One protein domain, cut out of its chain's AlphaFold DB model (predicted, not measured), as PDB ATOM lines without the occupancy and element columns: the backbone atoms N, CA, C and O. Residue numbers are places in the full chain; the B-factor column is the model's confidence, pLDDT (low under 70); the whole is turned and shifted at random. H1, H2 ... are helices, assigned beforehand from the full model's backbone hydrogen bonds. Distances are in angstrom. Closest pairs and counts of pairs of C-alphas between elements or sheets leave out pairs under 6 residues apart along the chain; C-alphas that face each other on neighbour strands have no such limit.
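AT A GLANCE: This is residues 232 to 359 of the 722 residues of the protein "3'-5' exonuclease" of Tetrahymena thermophila (strain SB210) (UniProt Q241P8). One long helix, H3, runs through the body, and shorter helices are set round it: H1 and H5 cross it steeply, H7 runs back beside it, and H8 packs across it near its first end. Towards its other end the short H4 packs on H3, with H6 next to H4, while the short H2 lies out near the end of H1, and the looping residues 300 to 318 lie on the other side of H5 from H1. The printed part has 128 residues with eight named helices, H1 to H8 in order along the chain, and no named strand; the class is all helix. It is compact, with a radius of gyration of the C-alphas of 14.1 A, and rounded, with spans of 36 by 32 by 30 A.

HOW THE PARTS SIT: The hub is H3, residues 257 to 279, which touches five other helices; the helix packing is mostly crossed. With residues 263 to 270 alone it touches H1, residues 232 to 242, opposite ways at a steep tilt of 57 degrees; their closest C-alphas, of Phe 234 and Cys 267, are 5.8 A apart. With residues 262 to 270 alone it touches H5, residues 290 to 299, opposite ways at a steep tilt of 50 degrees; the closest C-alphas, of Tyr 266 and Ala 297, are 5.4 A apart. H3 and H7, residues 335 to 344, only just touch, with 3 pairs of C-alphas within 8 A, the closest Ile 269 and Ile 338 at 7.3 A; they run opposite ways at a shallow tilt of 30 degrees. H8, residues 348 to 359, touches H3 about perpendicular, at 83 degrees, the C-alphas of Arg 260 and Tyr 358 being closest at 6.5 A. H4, residues 284 to 287, touches H3, with C-alphas 277 and 284 closest at 5.4 A, and H6, residues 325 to 333, with C-alphas 287 and 327 closest at 4.5 A. H2, residues 246 to 249, touches no helix. In H1, H3, H5, H6, H7 and H8 every O i to N i+4 pair is within hydrogen-bond range; H2 and H4 are too short for such a pair.

IN THESE COORDINATES: H3 is 33.1 A long, from C-alpha 257 at (-24.942, 24.371, 110.778) to C-alpha 279 at (-9.169, 21.489, 81.821). H8 measures 16.8 A and ends with C-alpha 359 at (-28.162, 15.721, 104.097); H1 measures 15.4 A, H5 14.5 A, H7 14.2 A and H6 12.5 A.

THE WHOLE: The two C-alphas farthest apart, of Asn 281 and Asn 304, are 38.8 A apart. The printed part has no cut. The link from H5 to H6, residues 300 to 324, is long; in it residues 301 to 302 pair antiparallel with residues 307 to 308. Mean pLDDT of the printed part is 74.6, and 40 residues are under 70, among them residues 301 to 326.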
ATOM      1  N   GLN A 232     -19.014  12.073  97.267       87.94
ATOM      2  CA  GLN A 232     -19.064  11.282  98.497       87.94
ATOM      3  C   GLN A 232     -17.659  11.048  99.053       87.94
ATOM      4  O   GLN A 232     -17.471  11.119 100.265       87.94
ATOM      5  N   TYR A 233     -16.678  10.803  98.179       89.75
ATOM      6  CA  TYR A 233     -15.277  10.674  98.581       89.75
ATOM      7  C   TYR A 233     -14.789  11.932  99.306       89.75
ATOM      8  O   TYR A 233     -14.283  11.828 100.420       89.75
ATOM      9  N   PHE A 234     -14.983  13.116  98.713       89.38
ATOM     10  CA  PHE A 234     -14.528  14.371  99.323       89.38
ATOM     11  C   PHE A 234     -15.310  14.721 100.594       89.38
ATOM     12  O   PHE A 234     -14.713  15.191 101.559       89.38
ATOM     13  N   PHE A 235     -16.605  14.409 100.643       89.81
ATOM     14  CA  PHE A 235     -17.409  14.549 101.857       89.81
ATOM     15  C   PHE A 235     -16.865  13.685 103.006       89.81
ATOM     16  O   PHE A 235     -16.701  14.149 104.134       89.81
ATOM     17  N   ASP A 236     -16.545  12.420 102.725       88.12
ATOM     18  CA  ASP A 236     -15.984  11.491 103.707       88.12
ATOM     19  C   ASP A 236     -14.558  11.879 104.124       88.12
ATOM     20  O   ASP A 236     -14.181  11.732 105.291       88.12
ATOM     21  N   LEU A 237     -13.767  12.379 103.173       89.06
ATOM     22  CA  LEU A 237     -12.411  12.863 103.400       89.06
ATOM     23  C   LEU A 237     -12.405  14.073 104.339       89.06
ATOM     24  O   LEU A 237     -11.648  14.062 105.308       89.06
ATOM     25  N   PHE A 238     -13.301  15.043 104.123       89.56
ATOM     26  CA  PHE A 238     -13.506  16.174 105.030       89.56
ATOM     27  C   PHE A 238     -13.775  15.693 106.457       89.56
ATOM     28  O   PHE A 238     -13.070  16.073 107.389       89.56
ATOM     29  N   GLN A 239     -14.748  14.788 106.636       86.75
ATOM     30  CA  GLN A 239     -15.092  14.256 107.958       86.75
ATOM     31  C   GLN A 239     -13.901  13.587 108.650       86.75
ATOM     32  O   GLN A 239     -13.784  13.635 109.877       86.75
ATOM     33  N   LYS A 240     -13.033  12.927 107.876       87.31
ATOM     34  CA  LYS A 240     -11.847  12.240 108.385       87.31
ATOM     35  C   LYS A 240     -10.752  13.233 108.774       87.31
ATOM     36  O   LYS A 240     -10.214  13.115 109.866       87.31
ATOM     37  N   GLN A 241     -10.464  14.214 107.921       84.62
ATOM     38  CA  GLN A 241      -9.435  15.230 108.158       84.62
ATOM     39  C   GLN A 241      -9.815  16.185 109.296       84.62
ATOM     40  O   GLN A 241      -8.974  16.481 110.141       84.62
ATOM     41  N   PHE A 242     -11.093  16.563 109.402       82.81
ATOM     42  CA  PHE A 242     -11.607  17.397 110.491       82.81
ATOM     43  C   PHE A 242     -11.297  16.808 111.878       82.81
ATOM     44  O   PHE A 242     -10.982  17.544 112.804       82.81
ATOM     45  N   LYS A 243     -11.337  15.475 112.041       75.62
ATOM     46  CA  LYS A 243     -11.029  14.817 113.329       75.62
ATOM     47  C   LYS A 243      -9.594  15.038 113.807       75.62
ATOM     48  O   LYS A 243      -9.350  14.897 114.998       75.62
ATOM     49  N   HIS A 244      -8.672  15.313 112.892       70.62
ATOM     50  CA  HIS A 244      -7.246  15.437 113.179       70.62
ATOM     51  C   HIS A 244      -6.781  16.898 113.280       70.62
ATOM     52  O   HIS A 244      -5.608  17.134 113.544       70.62
ATOM     53  N   GLN A 245      -7.672  17.878 113.091       70.56
ATOM     54  CA  GLN A 245      -7.366  19.294 113.299       70.56
ATOM     55  C   GLN A 245      -7.848  19.753 114.679       70.56
ATOM     56  O   GLN A 245      -8.974  20.221 114.832       70.56
ATOM     57  N   GLU A 246      -6.976  19.641 115.684       61.72
ATOM     58  CA  GLU A 246      -7.276  19.991 117.085       61.72
ATOM     59  C   GLU A 246      -7.746  21.447 117.263       61.72
ATOM     60  O   GLU A 246      -8.657  21.717 118.049       61.72
ATOM     61  N   LEU A 247      -7.183  22.369 116.473       63.47
ATOM     62  CA  LEU A 247      -7.464  23.808 116.543       63.47
ATOM     63  C   LEU A 247      -8.921  24.161 116.192       63.47
ATOM     64  O   LEU A 247      -9.506  25.029 116.830       63.47
ATOM     65  N   TYR A 248      -9.521  23.469 115.218       65.88
ATOM     66  CA  TYR A 248     -10.887  23.741 114.743       65.88
ATOM     67  C   TYR A 248     -11.922  22.764 115.312       65.88
ATOM     68  O   TYR A 248     -13.070  23.139 115.557       65.88
ATOM     69  N   ALA A 249     -11.529  21.512 115.565       62.47
ATOM     70  CA  ALA A 249     -12.423  20.486 116.099       62.47
ATOM     71  C   ALA A 249     -12.884  20.761 117.540       62.47
ATOM     72  O   ALA A 249     -13.897  20.205 117.962       62.47
ATOM     73  N   SER A 250     -12.155  21.601 118.281       66.19
ATOM     74  CA  SER A 250     -12.529  22.076 119.619       66.19
ATOM     75  C   SER A 250     -13.512  23.256 119.594       66.19
ATOM     76  O   SER A 250     -14.230  23.458 120.569       66.19
ATOM     77  N   GLN A 251     -13.574  24.009 118.490       70.94
ATOM     78  CA  GLN A 251     -14.359  25.246 118.370       70.94
ATOM     79  C   GLN A 251     -15.701  25.056 117.647       70.94
ATOM     80  O   GLN A 251     -16.620  25.848 117.840       70.94
ATOM     81  N   ILE A 252     -15.832  24.021 116.811       76.75
ATOM     82  CA  ILE A 252     -17.011  23.804 115.961       76.75
ATOM     83  C   ILE A 252     -17.672  22.466 116.302       76.75
ATOM     84  O   ILE A 252     -17.094  21.396 116.094       76.75
ATOM     85  N   ASP A 253     -18.927  22.518 116.753       78.44
ATOM     86  CA  ASP A 253     -19.749  21.323 116.950       78.44
ATOM     87  C   ASP A 253     -20.067  20.652 115.602       78.44
ATOM     88  O   ASP A 253     -20.504  21.295 114.647       78.44
ATOM     89  N   LYS A 254     -19.897  19.330 115.519       78.94
ATOM     90  CA  LYS A 254     -20.182  18.521 114.321       78.94
ATOM     91  C   LYS A 254     -21.664  18.486 113.953       78.94
ATOM     92  O   LYS A 254     -21.990  18.136 112.820       78.94
ATOM     93  N   GLN A 255     -22.552  18.795 114.897       78.81
ATOM     94  CA  GLN A 255     -23.987  18.927 114.633       78.81
ATOM     95  C   GLN A 255     -24.381  20.348 114.212       78.81
ATOM     96  O   GLN A 255     -25.499  20.551 113.738       78.81
ATOM     97  N   SER A 256     -23.469  21.319 114.330       82.00
ATOM     98  CA  SER A 256     -23.749  22.708 113.981       82.00
ATOM     99  C   SER A 256     -23.983  22.896 112.483       82.00
ATOM    100  O   SER A 256     -23.441  22.191 111.628       82.00
ATOM    101  N   GLU A 257     -24.765  23.919 112.156       79.56
ATOM    102  CA  GLU A 257     -24.942  24.371 110.778       79.56
ATOM    103  C   GLU A 257     -23.609  24.799 110.142       79.56
ATOM    104  O   GLU A 257     -23.344  24.472 108.986       79.56
ATOM    105  N   VAL A 258     -22.733  25.429 110.929       79.81
ATOM    106  CA  VAL A 258     -21.386  25.859 110.527       79.81
ATOM    107  C   VAL A 258     -20.566  24.688 109.983       79.81
ATOM    108  O   VAL A 258     -20.008  24.767 108.890       79.81
ATOM    109  N   TYR A 259     -20.553  23.553 110.690       84.81
ATOM    110  CA  TYR A 259     -19.862  22.344 110.235       84.81
ATOM    111  C   TYR A 259     -20.372  21.855 108.872       84.81
ATOM    112  O   TYR A 259     -19.591  21.475 107.993       84.81
ATOM    113  N   ARG A 260     -21.698  21.873 108.689       86.12
ATOM    114  CA  ARG A 260     -22.355  21.435 107.449       86.12
ATOM    115  C   ARG A 260     -21.977  22.346 106.283       86.12
ATOM    116  O   ARG A 260     -21.653  21.845 105.207       86.12
ATOM    117  N   ILE A 261     -21.963  23.657 106.522       79.56
ATOM    118  CA  ILE A 261     -21.569  24.680 105.549       79.56
ATOM    119  C   ILE A 261     -20.115  24.477 105.114       79.56
ATOM    120  O   ILE A 261     -19.856  24.329 103.920       79.56
ATOM    121  N   ILE A 262     -19.175  24.374 106.060       83.31
ATOM    122  CA  ILE A 262     -17.742  24.218 105.752       83.31
ATOM    123  C   ILE A 262     -17.487  22.940 104.934       83.31
ATOM    124  O   ILE A 262     -16.721  22.969 103.972       83.31
ATOM    125  N   ASN A 263     -18.168  21.830 105.243       88.50
ATOM    126  CA  ASN A 263     -18.053  20.588 104.465       88.50
ATOM    127  C   ASN A 263     -18.496  20.779 103.002       88.50
ATOM    128  O   ASN A 263     -17.827  20.349 102.060       88.50
ATOM    129  N   VAL A 264     -19.622  21.459 102.789       85.56
ATOM    130  CA  VAL A 264     -20.121  21.726 101.438       85.56
ATOM    131  C   VAL A 264     -19.196  22.691 100.685       85.56
ATOM    132  O   VAL A 264     -18.918  22.450  99.508       85.56
ATOM    133  N   ILE A 265     -18.656  23.726 101.347       81.88
ATOM    134  CA  ILE A 265     -17.624  24.614 100.778       81.88
ATOM    135  C   ILE A 265     -16.414  23.790 100.340       81.88
ATOM    136  O   ILE A 265     -16.008  23.864  99.180       81.88
ATOM    137  N   TYR A 266     -15.894  22.942 101.229       88.19
ATOM    138  CA  TYR A 266     -14.787  22.037 100.938       88.19
ATOM    139  C   TYR A 266     -15.064  21.182  99.693       88.19
ATOM    140  O   TYR A 266     -14.245  21.135  98.773       88.19
ATOM    141  N   CYS A 267     -16.248  20.567  99.606       89.06
ATOM    142  CA  CYS A 267     -16.643  19.749  98.458       89.06
ATOM    143  C   CYS A 267     -16.751  20.559  97.153       89.06
ATOM    144  O   CYS A 267     -16.360  20.074  96.089       89.06
ATOM    145  N   ARG A 268     -17.271  21.793  97.207       86.88
ATOM    146  CA  ARG A 268     -17.397  22.668  96.030       86.88
ATOM    147  C   ARG A 268     -16.039  23.166  95.538       86.88
ATOM    148  O   ARG A 268     -15.789  23.131  94.333       86.88
ATOM    149  N   ILE A 269     -15.137  23.551  96.440       85.69
ATOM    150  CA  ILE A 269     -13.772  23.949  96.067       85.69
ATOM    151  C   ILE A 269     -12.989  22.734  95.547       85.69
ATOM    152  O   ILE A 269     -12.313  22.850  94.526       85.69
ATOM    153  N   ALA A 270     -13.138  21.547  96.154       90.19
ATOM    154  CA  ALA A 270     -12.580  20.299  95.619       90.19
ATOM    155  C   ALA A 270     -13.032  20.037  94.176       90.19
ATOM    156  O   ALA A 270     -12.223  19.635  93.336       90.19
ATOM    157  N   LYS A 271     -14.313  20.282  93.872       90.88
ATOM    158  CA  LYS A 271     -14.840  20.142  92.513       90.88
ATOM    159  C   LYS A 271     -14.218  21.148  91.553       90.88
ATOM    160  O   LYS A 271     -13.738  20.727  90.507       90.88
ATOM    161  N   LEU A 272     -14.171  22.431  91.916       89.12
ATOM    162  CA  LEU A 272     -13.527  23.458  91.087       89.12
ATOM    163  C   LEU A 272     -12.056  23.131  90.823       89.12
ATOM    164  O   LEU A 272     -11.598  23.205  89.685       89.12
ATOM    165  N   LYS A 273     -11.329  22.703  91.859       88.81
ATOM    166  CA  LYS A 273      -9.948  22.225  91.753       88.81
ATOM    167  C   LYS A 273      -9.843  21.071  90.756       88.81
ATOM    168  O   LYS A 273      -8.968  21.082  89.892       88.81
ATOM    169  N   ASN A 274     -10.727  20.080  90.856       90.25
ATOM    170  CA  ASN A 274     -10.743  18.931  89.956       90.25
ATOM    171  C   ASN A 274     -11.051  19.335  88.504       90.25
ATOM    172  O   ASN A 274     -10.358  18.889  87.597       90.25
ATOM    173  N   GLU A 275     -12.053  20.182  88.280       89.88
ATOM    174  CA  GLU A 275     -12.417  20.690  86.949       89.88
ATOM    175  C   GLU A 275     -11.282  21.507  86.328       89.88
ATOM    176  O   GLU A 275     -10.934  21.296  85.170       89.88
ATOM    177  N   TYR A 276     -10.638  22.378  87.107       88.88
ATOM    178  CA  TYR A 276      -9.477  23.131  86.644       88.88
ATOM    179  C   TYR A 276      -8.298  22.216  86.298       88.88
ATOM    180  O   TYR A 276      -7.659  22.401  85.263       88.88
ATOM    181  N   SER A 277      -8.035  21.204  87.129       88.94
ATOM    182  CA  SER A 277      -6.989  20.205  86.871       88.94
ATOM    183  C   SER A 277      -7.258  19.445  85.571       88.94
ATOM    184  O   SER A 277      -6.347  19.253  84.772       88.94
ATOM    185  N   GLN A 278      -8.515  19.061  85.325       88.31
ATOM    186  CA  GLN A 278      -8.935  18.390  84.094       88.31
ATOM    187  C   GLN A 278      -8.777  19.281  82.860       88.31
ATOM    188  O   GLN A 278      -8.249  18.824  81.850       88.31
ATOM    189  N   LEU A 279      -9.224  20.539  82.937       88.38
ATOM    190  CA  LEU A 279      -9.169  21.489  81.821       88.38
ATOM    191  C   LEU A 279      -7.733  21.820  81.408       88.38
ATOM    192  O   LEU A 279      -7.447  21.907  80.219       88.38
ATOM    193  N   ASN A 280      -6.835  21.968  82.381       85.62
ATOM    194  CA  ASN A 280      -5.436  22.324  82.134       85.62
ATOM    195  C   ASN A 280      -4.510  21.100  82.042       85.62
ATOM    196  O   ASN A 280      -3.305  21.261  81.880       85.62
ATOM    197  N   ASN A 281      -5.058  19.884  82.165       87.50
ATOM    198  CA  ASN A 281      -4.314  18.630  82.272       87.50
ATOM    199  C   ASN A 281      -3.165  18.693  83.297       87.50
ATOM    200  O   ASN A 281      -2.035  18.313  83.004       87.50
ATOM    201  N   LEU A 282      -3.457  19.179  84.503       85.25
ATOM    202  CA  LEU A 282      -2.496  19.312  85.597       85.25
ATOM    203  C   LEU A 282      -2.786  18.293  86.694       85.25
ATOM    204  O   LEU A 282      -3.939  17.941  86.949       85.25
ATOM    205  N   ASN A 283      -1.746  17.857  87.402       83.88
ATOM    206  CA  ASN A 283      -1.947  17.073  88.612       83.88
ATOM    207  C   ASN A 283      -2.667  17.923  89.666       83.88
ATOM    208  O   ASN A 283      -2.182  18.979  90.073       83.88
ATOM    209  N   ALA A 284      -3.797  17.425  90.161       81.81
ATOM    210  CA  ALA A 284      -4.580  18.094  91.190       81.81
ATOM    211  C   ALA A 284      -3.762  18.384  92.466       81.81
ATOM    212  O   ALA A 284      -3.987  19.400  93.125       81.81
ATOM    213  N   ASN A 285      -2.800  17.534  92.821       77.81
ATOM    214  CA  ASN A 285      -1.944  17.728  93.993       77.81
ATOM    215  C   ASN A 285      -0.935  18.873  93.825       77.81
ATOM    216  O   ASN A 285      -0.501  19.421  94.834       77.81
ATOM    217  N   ASN A 286      -0.637  19.293  92.591       75.31
ATOM    218  CA  ASN A 286       0.207  20.463  92.330       75.31
ATOM    219  C   ASN A 286      -0.556  21.783  92.532       75.31
ATOM    220  O   ASN A 286       0.066  22.836  92.654       75.31
ATOM    221  N   LEU A 287      -1.895  21.740  92.571       77.44
ATOM    222  CA  LEU A 287      -2.733  22.923  92.779       77.44
ATOM    223  C   LEU A 287      -2.982  23.195  94.256       77.44
ATOM    224  O   LEU A 287      -2.627  24.247  94.752       77.44
ATOM    225  N   LEU A 288      -3.620  22.278  94.978       77.31
ATOM    226  CA  LEU A 288      -3.954  22.452  96.396       77.31
ATOM    227  C   LEU A 288      -3.939  21.084  97.057       77.31
ATOM    228  O   LEU A 288      -4.738  20.223  96.693       77.31
ATOM    229  N   LEU A 289      -3.068  20.858  98.033       79.25
ATOM    230  CA  LEU A 289      -3.101  19.611  98.793       79.25
ATOM    231  C   LEU A 289      -4.395  19.523  99.611       79.25
ATOM    232  O   LEU A 289      -4.992  20.538  99.965       79.25
ATOM    233  N   GLU A 290      -4.846  18.305  99.907       81.75
ATOM    234  CA  GLU A 290      -6.097  18.101 100.647       81.75
ATOM    235  C   GLU A 290      -6.118  18.813 102.025       81.75
ATOM    236  O   GLU A 290      -7.149  19.407 102.342       81.75
ATOM    237  N   PRO A 291      -5.017  18.867 102.812       78.19
ATOM    238  CA  PRO A 291      -4.979  19.661 104.046       78.19
ATOM    239  C   PRO A 291      -5.112  21.173 103.808       78.19
ATOM    240  O   PRO A 291      -5.826  21.846 104.546       78.19
ATOM    241  N   SER A 292      -4.480  21.705 102.758       77.62
ATOM    242  CA  SER A 292      -4.572  23.128 102.392       77.62
ATOM    243  C   SER A 292      -5.974  23.500 101.909       77.62
ATOM    244  O   SER A 292      -6.452  24.598 102.167       77.62
ATOM    245  N   LEU A 293      -6.656  22.573 101.231       81.81
ATOM    246  CA  LEU A 293      -8.056  22.728 100.845       81.81
ATOM    247  C   LEU A 293      -8.970  22.836 102.076       81.81
ATOM    248  O   LEU A 293      -9.901  23.638 102.080       81.81
ATOM    249  N   LEU A 294      -8.704  22.035 103.113       81.25
ATOM    250  CA  LEU A 294      -9.443  22.089 104.371       81.25
ATOM    251  C   LEU A 294      -9.203  23.412 105.103       81.25
ATOM    252  O   LEU A 294     -10.161  24.069 105.497       81.25
ATOM    253  N   GLU A 295      -7.943  23.831 105.228       77.88
ATOM    254  CA  GLU A 295      -7.572  25.120 105.822       77.88
ATOM    255  C   GLU A 295      -8.240  26.299 105.098       77.88
ATOM    256  O   GLU A 295      -8.792  27.190 105.740       77.88
ATOM    257  N   LEU A 296      -8.262  26.269 103.762       77.25
ATOM    258  CA  LEU A 296      -8.957  27.263 102.950       77.25
ATOM    259  C   LEU A 296     -10.459  27.290 103.251       77.25
ATOM    260  O   LEU A 296     -11.013  28.368 103.435       77.25
ATOM    261  N   ALA A 297     -11.112  26.129 103.347       80.44
ATOM    262  CA  ALA A 297     -12.534  26.058 103.680       80.44
ATOM    263  C   ALA A 297     -12.845  26.639 105.074       80.44
ATOM    264  O   ALA A 297     -13.890  27.263 105.238       80.44
ATOM    265  N   PHE A 298     -11.942  26.477 106.051       76.44
ATOM    266  CA  PHE A 298     -12.077  27.089 107.377       76.44
ATOM    267  C   PHE A 298     -11.854  28.594 107.364       76.44
ATOM    268  O   PHE A 298     -12.680  29.321 107.894       76.44
ATOM    269  N   LYS A 299     -10.765  29.072 106.750       71.75
ATOM    270  CA  LYS A 299     -10.443  30.509 106.693       71.75
ATOM    271  C   LYS A 299     -11.496  31.316 105.939       71.75
ATOM    272  O   LYS A 299     -11.740  32.469 106.263       71.75
ATOM    273  N   ILE A 300     -12.132  30.694 104.949       70.38
ATOM    274  CA  ILE A 300     -13.262  31.266 104.222       70.38
ATOM    275  C   ILE A 300     -14.452  31.571 105.151       70.38
ATOM    276  O   ILE A 300     -15.216  32.490 104.864       70.38
ATOM    277  N   TYR A 301     -14.627  30.823 106.243       69.19
ATOM    278  CA  TYR A 301     -15.733  30.994 107.181       69.19
ATOM    279  C   TYR A 301     -15.254  31.670 108.472       69.19
ATOM    280  O   TYR A 301     -14.607  31.038 109.306       69.19
ATOM    281  N   ASP A 302     -15.595  32.945 108.671       65.06
ATOM    282  CA  ASP A 302     -15.277  33.645 109.914       65.06
ATOM    283  C   ASP A 302     -16.245  33.216 111.027       65.06
ATOM    284  O   ASP A 302     -17.439  33.535 111.029       65.06
ATOM    285  N   LEU A 303     -15.699  32.486 112.001       62.59
ATOM    286  CA  LEU A 303     -16.425  31.984 113.167       62.59
ATOM    287  C   LEU A 303     -16.900  33.102 114.105       62.59
ATOM    288  O   LEU A 303     -17.899  32.914 114.794       62.59
ATOM    289  N   ASN A 304     -16.220  34.253 114.129       57.44
ATOM    290  CA  ASN A 304     -16.522  35.341 115.061       57.44
ATOM    291  C   ASN A 304     -17.664  36.227 114.560       57.44
ATOM    292  O   ASN A 304     -18.526  36.630 115.339       57.44
ATOM    293  N   SER A 305     -17.688  36.526 113.259       58.12
ATOM    294  CA  SER A 305     -18.751  37.331 112.646       58.12
ATOM    295  C   SER A 305     -19.906  36.497 112.085       58.12
ATOM    296  O   SER A 305     -20.926  37.064 111.688       58.12
ATOM    297  N   ASN A 306     -19.762  35.165 112.061       60.56
ATOM    298  CA  ASN A 306     -20.682  34.222 111.419       60.56
ATOM    299  C   ASN A 306     -20.989  34.611 109.957       60.56
ATOM    300  O   ASN A 306     -22.112  34.452 109.471       60.56
ATOM    301  N   LYS A 307     -19.984  35.171 109.277       59.94
ATOM    302  CA  LYS A 307     -20.010  35.596 107.875       59.94
ATOM    303  C   LYS A 307     -18.841  34.956 107.136       59.94
ATOM    304  O   LYS A 307     -17.859  34.528 107.731       59.94
ATOM    305  N   LEU A 308     -18.948  34.879 105.817       59.66
ATOM    306  CA  LEU A 308     -17.818  34.470 104.989       59.66
ATOM    307  C   LEU A 308     -16.861  35.651 104.829       59.66
ATOM    308  O   LEU A 308     -17.315  36.772 104.592       59.66
ATOM    309  N   ALA A 309     -15.559  35.396 104.937       61.09
ATOM    310  CA  ALA A 309     -14.542  36.383 104.599       61.09
ATOM    311  C   ALA A 309     -14.613  36.710 103.095       61.09
ATOM    312  O   ALA A 309     -14.845  35.813 102.273       61.09
ATOM    313  N   LEU A 310     -14.400  37.975 102.711       59.41
ATOM    314  CA  LEU A 310     -14.183  38.302 101.300       59.41
ATOM    315  C   LEU A 310     -12.831  37.723 100.877       59.41
ATOM    316  O   LEU A 310     -11.873  37.728 101.647       59.41
ATOM    317  N   LEU A 311     -12.715  37.253  99.631       57.84
ATOM    318  CA  LEU A 311     -11.434  36.731  99.135       57.84
ATOM    319  C   LEU A 311     -10.326  37.804  99.104       57.84
ATOM    320  O   LEU A 311      -9.155  37.461  99.009       57.84
ATOM    321  N   GLU A 312     -10.707  39.082  99.158       56.78
ATOM    322  CA  GLU A 312      -9.823  40.251  99.271       56.78
ATOM    323  C   GLU A 312      -9.252  40.428 100.683       56.78
ATOM    324  O   GLU A 312      -8.130  40.907 100.822       56.78
ATOM    325  N   ASP A 313      -9.993  39.983 101.701       58.03
ATOM    326  CA  ASP A 313      -9.585  40.003 103.111       58.03
ATOM    327  C   ASP A 313      -8.777  38.748 103.485       58.03
ATOM    328  O   ASP A 313      -8.098  38.703 104.513       58.03
ATOM    329  N   LEU A 314      -8.845  37.707 102.645       60.84
ATOM    330  CA  LEU A 314      -7.986  36.536 102.744       60.84
ATOM    331  C   LEU A 314      -6.599  36.910 102.231       60.84
ATOM    332  O   LEU A 314      -6.353  36.924 101.024       60.84
ATOM    333  N   ASP A 315      -5.667  37.161 103.146       58.12
ATOM    334  CA  ASP A 315      -4.266  37.297 102.780       58.12
ATOM    335  C   ASP A 315      -3.770  35.979 102.144       58.12
ATOM    336  O   ASP A 315      -3.518  34.960 102.791       58.12
ATOM    337  N   LEU A 316      -3.665  35.989 100.812       55.72
ATOM    338  CA  LEU A 316      -3.230  34.840 100.023       55.72
ATOM    339  C   LEU A 316      -1.775  34.431 100.346       55.72
ATOM    340  O   LEU A 316      -1.358  33.337  99.964       55.72
ATOM    341  N   GLN A 317      -1.012  35.271 101.059       51.00
ATOM    342  CA  GLN A 317       0.336  34.966 101.545       51.00
ATOM    343  C   GLN A 317       0.329  34.240 102.905       51.00
ATOM    344  O   GLN A 317       1.258  33.478 103.180       51.00
ATOM    345  N   THR A 318      -0.723  34.361 103.732       48.84
ATOM    346  CA  THR A 318      -0.852  33.635 105.021       48.84
ATOM    347  C   THR A 318      -1.263  32.174 104.877       48.84
ATOM    348  O   THR A 318      -1.351  31.452 105.877       48.84
ATOM    349  N   PHE A 319      -1.478  31.670 103.662       55.78
ATOM    350  CA  PHE A 319      -1.444  30.231 103.414       55.78
ATOM    351  C   PHE A 319       0.014  29.760 103.478       55.78
ATOM    352  O   PHE A 319       0.627  29.437 102.463       55.78
ATOM    353  N   GLN A 320       0.563  29.713 104.694       45.00
ATOM    354  CA  GLN A 320       1.961  29.396 105.025       45.00
ATOM    355  C   GLN A 320       2.461  28.049 104.451       45.00
ATOM    356  O   GLN A 320       3.651  27.756 104.513       45.00
ATOM    357  N   ASN A 321       1.576  27.246 103.848       45.31
ATOM    358  CA  ASN A 321       1.851  25.947 103.234       45.31
ATOM    359  C   ASN A 321       1.590  25.870 101.713       45.31
ATOM    360  O   ASN A 321       1.662  24.777 101.144       45.31
ATOM    361  N   ILE A 322       1.300  26.981 101.018       52.41
ATOM    362  CA  ILE A 322       1.246  27.001  99.545       52.41
ATOM    363  C   ILE A 322       2.680  26.959  99.002       52.41
ATOM    364  O   ILE A 322       3.315  27.963  98.703       52.41
ATOM    365  N   LYS A 323       3.222  25.747  98.896       46.28
ATOM    366  CA  LYS A 323       4.581  25.493  98.397       46.28
ATOM    367  C   LYS A 323       4.704  25.623  96.867       46.28
ATOM    368  O   LYS A 323       5.796  25.447  96.335       46.28
ATOM    369  N   TYR A 324       3.606  25.905  96.151       56.84
ATOM    370  CA  TYR A 324       3.536  25.806  94.689       56.84
ATOM    371  C   TYR A 324       2.938  27.072  94.041       56.84
ATOM    372  O   TYR A 324       1.789  27.415  94.319       56.84
ATOM    373  N   PRO A 325       3.648  27.729  93.100       64.75
ATOM    374  CA  PRO A 325       3.127  28.869  92.332       64.75
ATOM    375  C   PRO A 325       1.783  28.597  91.634       64.75
ATOM    376  O   PRO A 325       0.963  29.499  91.471       64.75
ATOM    377  N   GLN A 326       1.519  27.338  91.263       69.19
ATOM    378  CA  GLN A 326       0.270  26.938  90.609       69.19
ATOM    379  C   GLN A 326      -0.967  27.064  91.507       69.19
ATOM    380  O   GLN A 326      -2.066  27.272  90.994       69.19
ATOM    381  N   SER A 327      -0.813  26.990  92.830       72.25
ATOM    382  CA  SER A 327      -1.913  27.194  93.773       72.25
ATOM    383  C   SER A 327      -2.460  28.618  93.701       72.25
ATOM    384  O   SER A 327      -3.673  28.811  93.643       72.25
ATOM    385  N   LEU A 328      -1.567  29.615  93.663       70.88
ATOM    386  CA  LEU A 328      -1.941  31.027  93.567       70.88
ATOM    387  C   LEU A 328      -2.614  31.317  92.226       70.88
ATOM    388  O   LEU A 328      -3.667  31.945  92.197       70.88
ATOM    389  N   ILE A 329      -2.070  30.776  91.133       75.50
ATOM    390  CA  ILE A 329      -2.660  30.894  89.793       75.50
ATOM    391  C   ILE A 329      -4.064  30.271  89.756       75.50
ATOM    392  O   ILE A 329      -4.995  30.859  89.203       75.50
ATOM    393  N   PHE A 330      -4.255  29.097  90.367       82.94
ATOM    394  CA  PHE A 330      -5.572  28.474  90.485       82.94
ATOM    395  C   PHE A 330      -6.554  29.364  91.261       82.94
ATOM    396  O   PHE A 330      -7.639  29.649  90.757       82.94
ATOM    397  N   LEU A 331      -6.170  29.834  92.451       78.00
ATOM    398  CA  LEU A 331      -7.030  30.666  93.299       78.00
ATOM    399  C   LEU A 331      -7.397  31.990  92.619       78.00
ATOM    400  O   LEU A 331      -8.559  32.386  92.647       78.00
ATOM    401  N   GLN A 332      -6.439  32.635  91.949       75.12
ATOM    402  CA  GLN A 332      -6.666  33.867  91.193       75.12
ATOM    403  C   GLN A 332      -7.565  33.628  89.975       75.12
ATOM    404  O   GLN A 332      -8.543  34.344  89.783       75.12
ATOM    405  N   SER A 333      -7.289  32.594  89.175       79.56
ATOM    406  CA  SER A 333      -8.061  32.305  87.957       79.56
ATOM    407  C   SER A 333      -9.477  31.790  88.229       79.56
ATOM    408  O   SER A 333     -10.359  31.959  87.391       79.56
ATOM    409  N   GLN A 334      -9.714  31.144  89.375       82.94
ATOM    410  CA  GLN A 334     -11.045  30.686  89.789       82.94
ATOM    411  C   GLN A 334     -11.722  31.637  90.785       82.94
ATOM    412  O   GLN A 334     -12.789  31.294  91.299       82.94
ATOM    413  N   ARG A 335     -11.155  32.829  91.028       75.88
ATOM    414  CA  ARG A 335     -11.640  33.806  92.016       75.88
ATOM    415  C   ARG A 335     -13.132  34.077  91.896       75.88
ATOM    416  O   ARG A 335     -13.839  33.929  92.881       75.88
ATOM    417  N   GLU A 336     -13.628  34.412  90.709       76.75
ATOM    418  CA  GLU A 336     -15.051  34.727  90.507       76.75
ATOM    419  C   GLU A 336     -15.966  33.545  90.838       76.75
ATOM    420  O   GLU A 336     -16.992  33.714  91.489       76.75
ATOM    421  N   LYS A 337     -15.579  32.321  90.459       80.56
ATOM    422  CA  LYS A 337     -16.360  31.115  90.770       80.56
ATOM    423  C   LYS A 337     -16.331  30.785  92.255       80.56
ATOM    424  O   LYS A 337     -17.343  30.349  92.796       80.56
ATOM    425  N   ILE A 338     -15.189  30.995  92.909       75.81
ATOM    426  CA  ILE A 338     -15.082  30.876  94.363       75.81
ATOM    427  C   ILE A 338     -15.991  31.928  95.006       75.81
ATOM    428  O   ILE A 338     -16.832  31.556  95.811       75.81
ATOM    429  N   MET A 339     -15.939  33.191  94.576       71.44
ATOM    430  CA  MET A 339     -16.820  34.256  95.069       71.44
ATOM    431  C   MET A 339     -18.303  33.964  94.834       71.44
ATOM    432  O   MET A 339     -19.108  34.242  95.710       71.44
ATOM    433  N   LEU A 340     -18.690  33.360  93.709       75.31
ATOM    434  CA  LEU A 340     -20.068  32.914  93.483       75.31
ATOM    435  C   LEU A 340     -20.481  31.826  94.473       75.31
ATOM    436  O   LEU A 340     -21.573  31.895  95.036       75.31
ATOM    437  N   ILE A 341     -19.596  30.856  94.740       73.69
ATOM    438  CA  ILE A 341     -19.825  29.894  95.818       73.69
ATOM    439  C   ILE A 341     -20.021  30.664  97.122       73.69
ATOM    440  O   ILE A 341     -21.013  30.398  97.777       73.69
ATOM    441  N   LEU A 342     -19.168  31.635  97.461       67.19
ATOM    442  CA  LEU A 342     -19.251  32.426  98.699       67.19
ATOM    443  C   LEU A 342     -20.500  33.329  98.796       67.19
ATOM    444  O   LEU A 342     -21.083  33.477  99.865       67.19
ATOM    445  N   ASN A 343     -20.974  33.883  97.688       66.31
ATOM    446  CA  ASN A 343     -22.143  34.760  97.675       66.31
ATOM    447  C   ASN A 343     -23.460  33.977  97.756       66.31
ATOM    448  O   ASN A 343     -24.414  34.480  98.352       66.31
ATOM    449  N   SER A 344     -23.497  32.738  97.245       65.81
ATOM    450  CA  SER A 344     -24.683  31.867  97.338       65.81
ATOM    451  C   SER A 344     -25.130  31.596  98.784       65.81
ATOM    452  O   SER A 344     -26.297  31.333  99.052       65.81
ATOM    453  N   TRP A 345     -24.236  31.734  99.765       64.44
ATOM    454  CA  TRP A 345     -24.557  31.501 101.177       64.44
ATOM    455  C   TRP A 345     -25.327  32.640 101.844       64.44
ATOM    456  O   TRP A 345     -26.023  32.404 102.831       64.44
ATOM    457  N   ASN A 346     -25.221  33.861 101.312       63.25
ATOM    458  CA  ASN A 346     -25.937  35.023 101.842       63.25
ATOM    459  C   ASN A 346     -27.422  35.022 101.436       63.25
ATOM    460  O   ASN A 346     -28.199  35.835 101.934       63.25
ATOM    461  N   GLN A 347     -27.830  34.105 100.551       67.62
ATOM    462  CA  GLN A 347     -29.205  33.942 100.090       67.62
ATOM    463  C   GLN A 347     -29.872  32.758 100.805       67.62
ATOM    464  O   GLN A 347     -29.394  31.624 100.756       67.62
ATOM    465  N   SER A 348     -31.001  33.012 101.471       66.62
ATOM    466  CA  SER A 348     -31.697  32.025 102.313       66.62
ATOM    467  C   SER A 348     -32.145  30.774 101.545       66.62
ATOM    468  O   SER A 348     -32.069  29.664 102.072       66.62
ATOM    469  N   GLU A 349     -32.573  30.930 100.294       71.88
ATOM    470  CA  GLU A 349     -33.032  29.828  99.442       71.88
ATOM    471  C   GLU A 349     -31.878  28.918  98.986       71.88
ATOM    472  O   GLU A 349     -31.956  27.693  99.094       71.88
ATOM    473  N   GLU A 350     -30.761  29.503  98.555       67.31
ATOM    474  CA  GLU A 350     -29.587  28.755  98.095       67.31
ATOM    475  C   GLU A 350     -28.866  28.043  99.251       67.31
ATOM    476  O   GLU A 350     -28.460  26.884  99.120       67.31
ATOM    477  N   LYS A 351     -28.808  28.684 100.425       70.56
ATOM    478  CA  LYS A 351     -28.345  28.073 101.680       70.56
ATOM    479  C   LYS A 351     -29.140  26.810 102.036       70.56
ATOM    480  O   LYS A 351     -28.546  25.789 102.389       70.56
ATOM    481  N   ASN A 352     -30.467  26.840 101.903       76.06
ATOM    482  CA  ASN A 352     -31.319  25.678 102.173       76.06
ATOM    483  C   ASN A 352     -31.058  24.529 101.189       76.06
ATOM    484  O   ASN A 352     -30.934  23.377 101.610       76.06
ATOM    485  N   ASN A 353     -30.902  24.834  99.898       74.00
ATOM    486  CA  ASN A 353     -30.559  23.838  98.877       74.00
ATOM    487  C   ASN A 353     -29.221  23.141  99.183       74.00
ATOM    488  O   ASN A 353     -29.075  21.935  98.988       74.00
ATOM    489  N   LEU A 354     -28.252  23.876  99.729       69.56
ATOM    490  CA  LEU A 354     -26.943  23.340 100.103       69.56
ATOM    491  C   LEU A 354     -26.972  22.443 101.339       69.56
ATOM    492  O   LEU A 354     -26.319  21.399 101.367       69.56
ATOM    493  N   LEU A 355     -27.763  22.807 102.347       75.94
ATOM    494  CA  LEU A 355     -27.995  21.950 103.510       75.94
ATOM    495  C   LEU A 355     -28.718  20.651 103.110       75.94
ATOM    496  O   LEU A 355     -28.377  19.581 103.618       75.94
ATOM    497  N   GLN A 356     -29.625  20.707 102.128       80.25
ATOM    498  CA  GLN A 356     -30.219  19.504 101.532       80.25
ATOM    499  C   GLN A 356     -29.184  18.640 100.792       80.25
ATOM    500  O   GLN A 356     -29.241  17.409 100.873       80.25
ATOM    501  N   GLU A 357     -28.214  19.243 100.092       74.81
ATOM    502  CA  GLU A 357     -27.092  18.496  99.504       74.81
ATOM    503  C   GLU A 357     -26.260  17.792 100.582       74.81
ATOM    504  O   GLU A 357     -25.971  16.600 100.439       74.81
ATOM    505  N   TYR A 358     -25.927  18.481 101.679       81.25
ATOM    506  CA  TYR A 358     -25.241  17.876 102.823       81.25
ATOM    507  C   TYR A 358     -26.010  16.657 103.350       81.25
ATOM    508  O   TYR A 358     -25.436  15.574 103.501       81.25
ATOM    509  N   ASP A 359     -27.320  16.799 103.568       81.12
ATOM    510  CA  ASP A 359     -28.162  15.721 104.097       81.12
ATOM    511  C   ASP A 359     -28.207  14.522 103.149       81.12
ATOM    512  O   ASP A 359     -28.110  13.371 103.579       81.12
TER     513      ASP A 359